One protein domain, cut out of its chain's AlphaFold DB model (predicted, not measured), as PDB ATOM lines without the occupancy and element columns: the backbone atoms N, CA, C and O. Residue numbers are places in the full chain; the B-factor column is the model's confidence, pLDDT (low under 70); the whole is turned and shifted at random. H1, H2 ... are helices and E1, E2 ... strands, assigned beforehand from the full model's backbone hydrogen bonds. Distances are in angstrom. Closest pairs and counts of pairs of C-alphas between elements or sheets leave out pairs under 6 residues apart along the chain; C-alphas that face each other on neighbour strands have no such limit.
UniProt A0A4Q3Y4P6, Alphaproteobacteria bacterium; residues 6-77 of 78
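This is residues 6 to 77 of the 78 residues of a protein of Alphaproteobacteria bacterium (UniProt A0A4Q3Y4P6). A twisted sheet of four short strands has H2 over one face, in two layers; H1 and much of residues 19 to 38 gather at the opposite end of the longest axis. The 72 printed residues run E1, H1, E2, H2, E3, E4, mixed in class, with under half in named elements; the antiparallel sheet's order is E1, E2, E4, E3. It is compact, radius of gyration of the C-alphas 12.5 A, spanning 34 by 26 by 17 A.

Find C-alpha 6 at (-24.317, 26.252, 9.630), where E1, residues 6 to 8, begins. Next come H1, 13 to 18, E2, 39 to 42, and H2, 49 to 59, 15.2 A long. E3, 63 to 67, spans 12.8 A; E4, 72 to 76, spans 13.7 A, ending at (-21.920, 43.008, 10.421).

Within hydrogen-bond range find N 7 and O 40, 2.9 A, for E1 and E2; N 41 and O 72, 3.1 A, for E2 and E4; N 64 and O 75, 2.8 A, for the hairpin E3 and E4. H2 is on the sheet, height 8.1 A, over E4 and E3; its closest C-alphas to E3 are Arg 57 and Val 65, 5.9 A. E2, H2, E3 form a split strand-helix-strand unit, E4 between its same-way strands, crossover right-handed. H1 is apart from H2. Both helices have every O i to N i+4 pair within range.

The farthest C-alphas, Ala 32 and Gly 46, are 36.1 A apart. H1 to E2 is a long link. The printed part has no cut; no printed residue is under 70.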
ATOM      1  N   VAL A   6     -25.450  25.346   9.849       97.12
ATOM      2  CA  VAL A   6     -24.317  26.252   9.630       97.12
ATOM      3  C   VAL A   6     -23.296  25.540   8.749       97.12
ATOM      4  O   VAL A   6     -22.873  24.431   9.072       97.12
ATOM      5  N   THR A   7     -22.934  26.156   7.629       96.56
ATOM      6  CA  THR A   7     -22.016  25.592   6.627       96.56
ATOM      7  C   THR A   7     -20.640  26.245   6.677       96.56
ATOM      8  O   THR A   7     -19.646  25.585   6.384       96.56
ATOM      9  N   SER A   8     -20.555  27.509   7.098       96.56
ATOM     10  CA  SER A   8     -19.286  28.217   7.265       96.56
ATOM     11  C   SER A   8     -19.360  29.261   8.375       96.56
ATOM     12  O   SER A   8     -20.419  29.822   8.648       96.56
ATOM     13  N   THR A   9     -18.220  29.537   9.008       96.94
ATOM     14  CA  THR A   9     -18.044  30.662   9.944       96.94
ATOM     15  C   THR A   9     -16.705  31.345   9.676       96.94
ATOM     16  O   THR A   9     -16.552  31.994   8.652       96.94
ATOM     17  N   TYR A  10     -15.692  31.172  10.523       97.06
ATOM     18  CA  TYR A  10     -14.358  31.693  10.249       97.06
ATOM     19  C   TYR A  10     -13.625  30.829   9.211       97.06
ATOM     20  O   TYR A  10     -13.620  29.600   9.296       97.06
ATOM     21  N   ARG A  11     -12.950  31.481   8.265       96.56
ATOM     22  CA  ARG A  11     -12.054  30.883   7.275       96.56
ATOM     23  C   ARG A  11     -10.657  31.465   7.471       96.56
ATOM     24  O   ARG A  11     -10.489  32.668   7.659       96.56
ATOM     25  N   THR A  12      -9.634  30.616   7.396       94.62
ATOM     26  CA  THR A  12      -8.261  31.116   7.250       94.62
ATOM     27  C   THR A  12      -8.121  31.825   5.898       94.62
ATOM     28  O   THR A  12      -8.874  31.505   4.975       94.62
ATOM     29  N   PRO A  13      -7.154  32.740   5.726       93.62
ATOM     30  CA  PRO A  13      -6.916  33.371   4.426       93.62
ATOM     31  C   PRO A  13      -6.691  32.356   3.294       93.62
ATOM     32  O   PRO A  13      -7.265  32.505   2.219       93.62
ATOM     33  N   ALA A  14      -5.931  31.285   3.558       93.88
ATOM     34  CA  ALA A  14      -5.689  30.213   2.591       93.88
ATOM     35  C   ALA A  14      -6.981  29.472   2.206       93.88
ATOM     36  O   ALA A  14      -7.245  29.274   1.023       93.88
ATOM     37  N   HIS A  15      -7.821  29.122   3.186       94.75
ATOM     38  CA  HIS A  15      -9.105  28.481   2.905       94.75
ATOM     39  C   HIS A  15     -10.052  29.425   2.154       94.75
ATOM     40  O   HIS A  15     -10.712  29.001   1.212       94.75
ATOM     41  N   ASN A  16     -10.085  30.712   2.518       95.69
ATOM     42  CA  ASN A  16     -10.886  31.706   1.808       95.69
ATOM     43  C   ASN A  16     -10.475  31.806   0.332       95.69
ATOM     44  O   ASN A  16     -11.345  31.806  -0.528       95.69
ATOM     45  N   ALA A  17      -9.172  31.809   0.034       93.69
ATOM     46  CA  ALA A  17      -8.675  31.793  -1.341       93.69
ATOM     47  C   ALA A  17      -9.052  30.499  -2.087       93.69
ATOM     48  O   ALA A  17      -9.477  30.558  -3.238       93.69
ATOM     49  N   GLN A  18      -8.957  29.340  -1.426       94.44
ATOM     50  CA  GLN A  18      -9.314  28.043  -2.013       94.44
ATOM     51  C   GLN A  18     -10.782  27.980  -2.461       94.44
ATOM     52  O   GLN A  18     -11.077  27.374  -3.488       94.44
ATOM     53  N   VAL A  19     -11.696  28.608  -1.715       92.00
ATOM     54  CA  VAL A  19     -13.131  28.651  -2.054       92.00
ATOM     55  C   VAL A  19     -13.510  29.850  -2.933       92.00
ATOM     56  O   VAL A  19     -14.691  30.140  -3.087       92.00
ATOM     57  N   GLY A  20     -12.529  30.571  -3.491       92.88
ATOM     58  CA  GLY A  20     -12.770  31.739  -4.347       92.88
ATOM     59  C   GLY A  20     -13.315  32.965  -3.605       92.88
ATOM     60  O   GLY A  20     -13.922  33.840  -4.216       92.88
ATOM     61  N   GLY A  21     -13.126  33.035  -2.286       90.12
ATOM     62  CA  GLY A  21     -13.582  34.144  -1.459       90.12
ATOM     63  C   GLY A  21     -12.856  35.452  -1.773       90.12
ATOM     64  O   GLY A  21     -11.665  35.479  -2.087       90.12
ATOM     65  N   VAL A  22     -13.573  36.563  -1.636       90.94
ATOM     66  CA  VAL A  22     -13.045  37.900  -1.933       90.94
ATOM     67  C   VAL A  22     -12.069  38.394  -0.865       90.94
ATOM     68  O   VAL A  22     -12.128  38.003   0.309       90.94
ATOM     69  N   GLN A  23     -11.184  39.311  -1.264       87.75
ATOM     70  CA  GLN A  23     -10.367  40.070  -0.321       87.75
ATOM     71  C   GLN A  23     -11.276  40.850   0.640       87.75
ATOM     72  O   GLN A  23     -12.339  41.327   0.254       87.75
ATOM     73  N   ASN A  24     -10.849  40.998   1.898       86.75
ATOM     74  CA  ASN A  24     -11.604  41.679   2.958       86.75
ATOM     75  C   ASN A  24     -12.934  41.018   3.368       86.75
ATOM     76  O   ASN A  24     -13.710  41.657   4.075       86.75
ATOM     77  N   SER A  25     -13.172  39.751   3.006       93.31
ATOM     78  CA  SER A  25     -14.332  38.988   3.486       93.31
ATOM     79  C   SER A  25     -14.405  38.944   5.020       93.31
ATOM     80  O   SER A  25     -13.401  38.714   5.702       93.31
ATOM     81  N   TYR A  26     -15.606  39.090   5.584       95.88
ATOM     82  CA  TYR A  26     -15.817  38.939   7.026       95.88
ATOM     83  C   TYR A  26     -15.616  37.503   7.525       95.88
ATOM     84  O   TYR A  26     -15.364  37.309   8.716       95.88
ATOM     85  N   HIS A  27     -15.599  36.503   6.637       97.06
ATOM     86  CA  HIS A  27     -15.194  35.144   7.000       97.06
ATOM     87  C   HIS A  27     -13.748  35.070   7.487       97.06
ATOM     88  O   HIS A  27     -13.428  34.194   8.282       97.06
ATOM     89  N   THR A  28     -12.869  35.987   7.080       96.56
ATOM     90  CA  THR A  28     -11.472  35.998   7.542       96.56
ATOM     91  C   THR A  28     -11.262  36.882   8.769       96.56
ATOM     92  O   THR A  28     -10.122  37.193   9.113       96.56
ATOM     93  N   ARG A  29     -12.339  37.333   9.422       95.19
ATOM     94  CA  ARG A  29     -12.287  38.267  10.551       95.19
ATOM     95  C   ARG A  29     -12.951  37.675  11.790       95.19
ATOM     96  O   ARG A  29     -13.885  36.874  11.711       95.19
ATOM     97  N   LYS A  30     -12.461  38.105  12.948       95.19
ATOM     98  CA  LYS A  30     -13.046  37.818  14.257       95.19
ATOM     99  C   LYS A  30     -13.315  39.126  14.988       95.19
ATOM    100  O   LYS A  30     -12.589  40.098  14.786       95.19
ATOM    101  N   GLY A  31     -14.364  39.147  15.800       92.75
ATOM    102  CA  GLY A  31     -14.660  40.256  16.696       92.75
ATOM    103  C   GLY A  31     -13.650  40.348  17.838       92.75
ATOM    104  O   GLY A  31     -12.821  39.456  18.031       92.75
ATOM    105  N   ALA A  32     -13.752  41.417  18.630       93.50
ATOM    106  CA  ALA A  32     -12.935  41.602  19.832       93.50
ATOM    107  C   ALA A  32     -13.130  40.474  20.865       93.50
ATOM    108  O   ALA A  32     -12.229  40.183  21.643       93.50
ATOM    109  N   ASP A  33     -14.282  39.801  20.837       94.50
ATOM    110  CA  ASP A  33     -14.596  38.633  21.663       94.50
ATOM    111  C   ASP A  33     -14.074  37.305  21.075       94.50
ATOM    112  O   ASP A  33     -14.398  36.226  21.573       94.50
ATOM    113  N   GLY A  34     -13.286  37.365  19.995       93.50
ATOM    114  CA  GLY A  34     -12.704  36.208  19.321       93.50
ATOM    115  C   GLY A  34     -13.686  35.405  18.462       93.50
ATOM    116  O   GLY A  34     -13.280  34.393  17.877       93.50
ATOM    117  N   LYS A  35     -14.953  35.827  18.344       94.69
ATOM    118  CA  LYS A  35     -15.961  35.102  17.558       94.69
ATOM    119  C   LYS A  35     -15.898  35.458  16.072       94.69
ATOM    120  O   LYS A  35     -15.542  36.587  15.735       94.69
ATOM    121  N   PRO A  36     -16.241  34.525  15.165       96.00
ATOM    122  CA  PRO A  36     -16.357  34.818  13.739       96.00
ATOM    123  C   PRO A  36     -17.341  35.962  13.481       96.00
ATOM    124  O   PRO A  36     -18.407  35.997  14.094       96.00
ATOM    125  N   LEU A  37     -16.996  36.867  12.564       96.19
ATOM    126  CA  LEU A  37     -17.897  37.959  12.179       96.19
ATOM    127  C   LEU A  37     -18.900  37.563  11.094       96.19
ATOM    128  O   LEU A  37     -19.927  38.219  10.977       96.19
ATOM    129  N   ALA A  38     -18.625  36.499  10.339       97.06
ATOM    130  CA  ALA A  38     -19.527  36.000   9.310       97.06
ATOM    131  C   ALA A  38     -19.986  34.565   9.563       97.06
ATOM    132  O   ALA A  38     -19.286  33.761  10.194       97.06
ATOM    133  N   ARG A  39     -21.165  34.243   9.030       96.94
ATOM    134  CA  ARG A  39     -21.756  32.905   9.075       96.94
ATOM    135  C   ARG A  39     -22.550  32.620   7.808       96.94
ATOM    136  O   ARG A  39     -23.479  33.358   7.496       96.94
ATOM    137  N   ASP A  40     -22.290  31.458   7.224       97.88
ATOM    138  CA  ASP A  40     -23.108  30.879   6.164       97.88
ATOM    139  C   ASP A  40     -23.981  29.776   6.735       97.88
ATOM    140  O   ASP A  40     -23.553  28.975   7.578       97.88
ATOM    141  N   SER A  41     -25.226  29.725   6.286       98.38
ATOM    142  CA  SER A  41     -26.157  28.695   6.726       98.38
ATOM    143  C   SER A  41     -27.235  28.416   5.695       98.38
ATOM    144  O   SER A  41     -27.596  29.280   4.898       98.38
ATOM    145  N   VAL A  42     -27.785  27.210   5.762       98.44
ATOM    146  CA  VAL A  42     -28.907  26.767   4.933       98.44
ATOM    147  C   VAL A  42     -30.149  26.531   5.799       98.44
ATOM    148  O   VAL A  42     -30.015  26.238   6.998       98.44
ATOM    149  N   PRO A  43     -31.355  26.674   5.221       98.00
ATOM    150  CA  PRO A  43     -32.608  26.502   5.935       98.00
ATOM    151  C   PRO A  43     -32.765  25.097   6.524       98.00
ATOM    152  O   PRO A  43     -32.163  24.139   6.028       98.00
ATOM    153  N   PRO A  44     -33.629  24.949   7.544       96.69
ATOM    154  CA  PRO A  44     -34.132  23.638   7.924       96.69
ATOM    155  C   PRO A  44     -34.863  22.953   6.755       96.69
ATOM    156  O   PRO A  44     -35.400  23.639   5.877       96.69
ATOM    157  N   PRO A  45     -34.944  21.608   6.750       95.25
ATOM    158  CA  PRO A  45     -35.701  20.874   5.741       95.25
ATOM    159  C   PRO A  45     -37.137  21.398   5.605       95.25
ATOM    160  O   PRO A  45     -37.816  21.637   6.603       95.25
ATOM    161  N   GLY A  46     -37.597  21.582   4.366       95.88
ATOM    162  CA  GLY A  46     -38.945  22.076   4.060       95.88
ATOM    163  C   GLY A  46     -39.108  23.603   4.071       95.88
ATOM    164  O   GLY A  46     -40.176  24.090   3.710       95.88
ATOM    165  N   MET A  47     -38.076  24.374   4.427       97.75
ATOM    166  CA  MET A  47     -38.092  25.837   4.332       97.75
ATOM    167  C   MET A  47     -37.317  26.310   3.097       97.75
ATOM    168  O   MET A  47     -36.207  25.853   2.829       97.75
ATOM    169  N   SER A  48     -37.886  27.253   2.343       97.81
ATOM    170  CA  SER A  48     -37.195  27.849   1.196       97.81
ATOM    171  C   SER A  48     -36.104  28.830   1.636       97.81
ATOM    172  O   SER A  48     -36.211  29.482   2.678       97.81
ATOM    173  N   MET A  49     -35.085  29.003   0.791       98.19
ATOM    174  CA  MET A  49     -34.016  29.992   0.982       98.19
ATOM    175  C   MET A  49     -34.555  31.410   1.205       98.19
ATOM    176  O   MET A  49     -34.108  32.120   2.104       98.19
ATOM    177  N   ALA A  50     -35.567  31.808   0.429       98.12
ATOM    178  CA  ALA A  50     -36.181  33.128   0.536       98.12
ATOM    179  C   ALA A  50     -36.914  33.326   1.872       98.12
ATOM    180  O   ALA A  50     -36.739  34.360   2.523       98.12
ATOM    181  N   ALA A  51     -37.698  32.333   2.310       98.00
ATOM    182  CA  ALA A  51     -38.393  32.387   3.595       98.00
ATOM    183  C   ALA A  51     -37.395  32.452   4.760       98.00
ATOM    184  O   ALA A  51     -37.558  33.256   5.682       98.00
ATOM    185  N   TYR A  52     -36.327  31.661   4.671       98.06
ATOM    186  CA  TYR A  52     -35.253  31.628   5.652       98.06
ATOM    187  C   TYR A  52     -34.505  32.957   5.742       98.06
ATOM    188  O   TYR A  52     -34.396  33.520   6.832       98.06
ATOM    189  N   ALA A  53     -34.082  33.526   4.611       98.19
ATOM    190  CA  ALA A  53     -33.431  34.834   4.573       98.19
ATOM    191  C   ALA A  53     -34.333  35.942   5.139       98.19
ATOM    192  O   ALA A  53     -33.880  36.772   5.928       98.19
ATOM    193  N   ALA A  54     -35.626  35.942   4.797       98.06
ATOM    194  CA  ALA A  54     -36.583  36.901   5.342       98.06
ATOM    195  C   ALA A  54     -36.729  36.763   6.867       98.06
ATOM    196  O   ALA A  54     -36.810  37.767   7.575       98.06
ATOM    197  N   GLN A  55     -36.736  35.537   7.392       97.69
ATOM    198  CA  GLN A  55     -36.791  35.305   8.832       97.69
ATOM    199  C   GLN A  55     -35.503  35.731   9.539       97.69
ATOM    200  O   GLN A  55     -35.577  36.398  10.571       97.69
ATOM    201  N   LEU A  56     -34.339  35.415   8.972       97.38
ATOM    202  CA  LEU A  56     -33.051  35.842   9.512       97.38
ATOM    203  C   LEU A  56     -32.919  37.365   9.542       97.38
ATOM    204  O   LEU A  56     -32.444  37.894  10.543       97.38
ATOM    205  N   ARG A  57     -33.407  38.077   8.516       97.56
ATOM    206  CA  ARG A  57     -33.470  39.551   8.501       97.56
ATOM    207  C   ARG A  57     -34.289  40.109   9.659       97.56
ATOM    208  O   ARG A  57     -33.853  41.048  10.312       97.56
ATOM    209  N   ARG A  58     -35.454  39.514   9.937       97.31
ATOM    210  CA  ARG A  58     -36.308  39.925  11.065       97.31
ATOM    211  C   ARG A  58     -35.646  39.667  12.419       97.31
ATOM    212  O   ARG A  58     -35.804  40.469  13.329       97.31
ATOM    213  N   GLN A  59     -34.928  38.553  12.555       96.50
ATOM    214  CA  GLN A  59     -34.271  38.160  13.808       96.50
ATOM    215  C   GLN A  59     -32.969  38.923  14.071       96.50
ATOM    216  O   GLN A  59     -32.588  39.097  15.223       96.50
ATOM    217  N   ASN A  60     -32.293  39.384  13.016       95.94
ATOM    218  CA  ASN A  60     -30.989  40.033  13.099       95.94
ATOM    219  C   ASN A  60     -31.034  41.419  12.433       95.94
ATOM    220  O   ASN A  60     -30.337  41.649  11.443       95.94
ATOM    221  N   PRO A  61     -31.836  42.369  12.953       96.31
ATOM    222  CA  PRO A  61     -32.002  43.680  12.321       96.31
ATOM    223  C   PRO A  61     -30.707  44.509  12.285       96.31
ATOM    224  O   PRO A  61     -30.597  45.430  11.487       96.31
ATOM    225  N   HIS A  62     -29.719  44.164  13.114       95.38
ATOM    226  CA  HIS A  62     -28.411  44.817  13.210       95.38
ATOM    227  C   HIS A  62     -27.332  44.179  12.314       95.38
ATOM    228  O   HIS A  62     -26.214  44.683  12.267       95.38
ATOM    229  N   LEU A  63     -27.648  43.090  11.604       96.69
ATOM    230  CA  LEU A  63     -26.735  42.412  10.679       96.69
ATOM    231  C   LEU A  63     -27.180  42.603   9.230       96.69
ATOM    232  O   LEU A  63     -28.360  42.853   8.946       96.69
ATOM    233  N   GLU A  64     -26.219  42.507   8.323       97.31
ATOM    234  CA  GLU A  64     -26.471  42.344   6.903       97.31
ATOM    235  C   GLU A  64     -26.769  40.865   6.638       97.31
ATOM    236  O   GLU A  64     -26.090  39.973   7.145       97.31
ATOM    237  N   VAL A  65     -27.861  40.600   5.917       97.69
ATOM    238  CA  VAL A  65     -28.354  39.242   5.651       97.69
ATOM    239  C   VAL A  65     -28.601  39.101   4.157       97.69
ATOM    240  O   VAL A  65     -29.593  39.616   3.613       97.69
ATOM    241  N   ILE A  66     -27.704  38.375   3.504       97.31
ATOM    242  CA  ILE A  66     -27.619  38.237   2.055       97.31
ATOM    243  C   ILE A  66     -28.048  36.818   1.690       97.31
ATOM    244  O   ILE A  66     -27.535  35.841   2.223       97.31
ATOM    245  N   ASN A  67     -29.045  36.697   0.814       98.00
ATOM    246  CA  ASN A  67     -29.419  35.404   0.252       98.00
ATOM    247  C   ASN A  67     -28.604  35.198  -1.024       98.00
ATOM    248  O   ASN A  67     -28.913  35.837  -2.027       98.00
ATOM    249  N   GLU A  68     -27.595  34.332  -0.976       96.12
ATOM    250  CA  GLU A  68     -26.703  34.049  -2.109       96.12
ATOM    251  C   GLU A  68     -27.258  32.946  -3.031       96.12
ATOM    252  O   GLU A  68     -26.660  32.600  -4.044       96.12
ATOM    253  N   GLY A  69     -28.454  32.431  -2.718       96.88
ATOM    254  CA  GLY A  69     -29.195  31.475  -3.539       96.88
ATOM    255  C   GLY A  69     -29.075  30.041  -3.038       96.88
ATOM    256  O   GLY A  69     -30.098  29.380  -2.883       96.88
ATOM    257  N   ASP A  70     -27.866  29.577  -2.726       96.38
ATOM    258  CA  ASP A  70     -27.596  28.237  -2.180       96.38
ATOM    259  C   ASP A  70     -27.344  28.233  -0.660       96.38
ATOM    260  O   ASP A  70     -27.511  27.207   0.001       96.38
ATOM    261  N   HIS A  71     -27.016  29.392  -0.086       98.12
ATOM    262  CA  HIS A  71     -26.942  29.644   1.349       98.12
ATOM    263  C   HIS A  71     -27.309  31.103   1.684       98.12
ATOM    264  O   HIS A  71     -27.488  31.952   0.809       98.12
ATOM    265  N   VAL A  72     -27.507  31.382   2.975       98.38
ATOM    266  CA  VAL A  72     -27.689  32.744   3.490       98.38
ATOM    267  C   VAL A  72     -26.445  33.133   4.274       98.38
ATOM    268  O   VAL A  72     -26.104  32.462   5.256       98.38
ATOM    269  N   HIS A  73     -25.823  34.222   3.839       98.19
ATOM    270  CA  HIS A  73     -24.655  34.844   4.439       98.19
ATOM    271  C   HIS A  73     -25.082  35.945   5.421       98.19
ATOM    272  O   HIS A  73     -25.936  36.782   5.109       98.19
ATOM    273  N   LEU A  74     -24.526  35.918   6.633       97.56
ATOM    274  CA  LEU A  74     -24.696  36.952   7.655       97.56
ATOM    275  C   LEU A  74     -23.350  37.608   7.941       97.56
ATOM    276  O   LEU A  74     -22.400  36.890   8.249       97.56
ATOM    277  N   GLU A  75     -23.316  38.939   7.966       96.75
ATOM    278  CA  GLU A  75     -22.148  39.733   8.363       96.75
ATOM    279  C   GLU A  75     -22.552  41.025   9.106       96.75
ATOM    280  O   GLU A  75     -23.738  41.379   9.137       96.75
ATOM    281  N   PRO A  76     -21.620  41.733   9.777       96.19
ATOM    282  CA  PRO A  76     -21.920  43.008  10.421       96.19
ATOM    283  C   PRO A  76     -22.362  44.045   9.388       96.19
ATOM    284  O   PRO A  76     -21.767  44.139   8.318       96.19
ATOM    285  N   ARG A  77     -23.364  44.863   9.728       89.25
ATOM    286  CA  ARG A  77     -23.742  46.003   8.880       89.25
ATOM    287  C   ARG A  77     -22.597  47.004   8.781       89.25
ATOM    288  O   ARG A  77     -21.909  47.255   9.773       89.25
TER     289      ARG A  77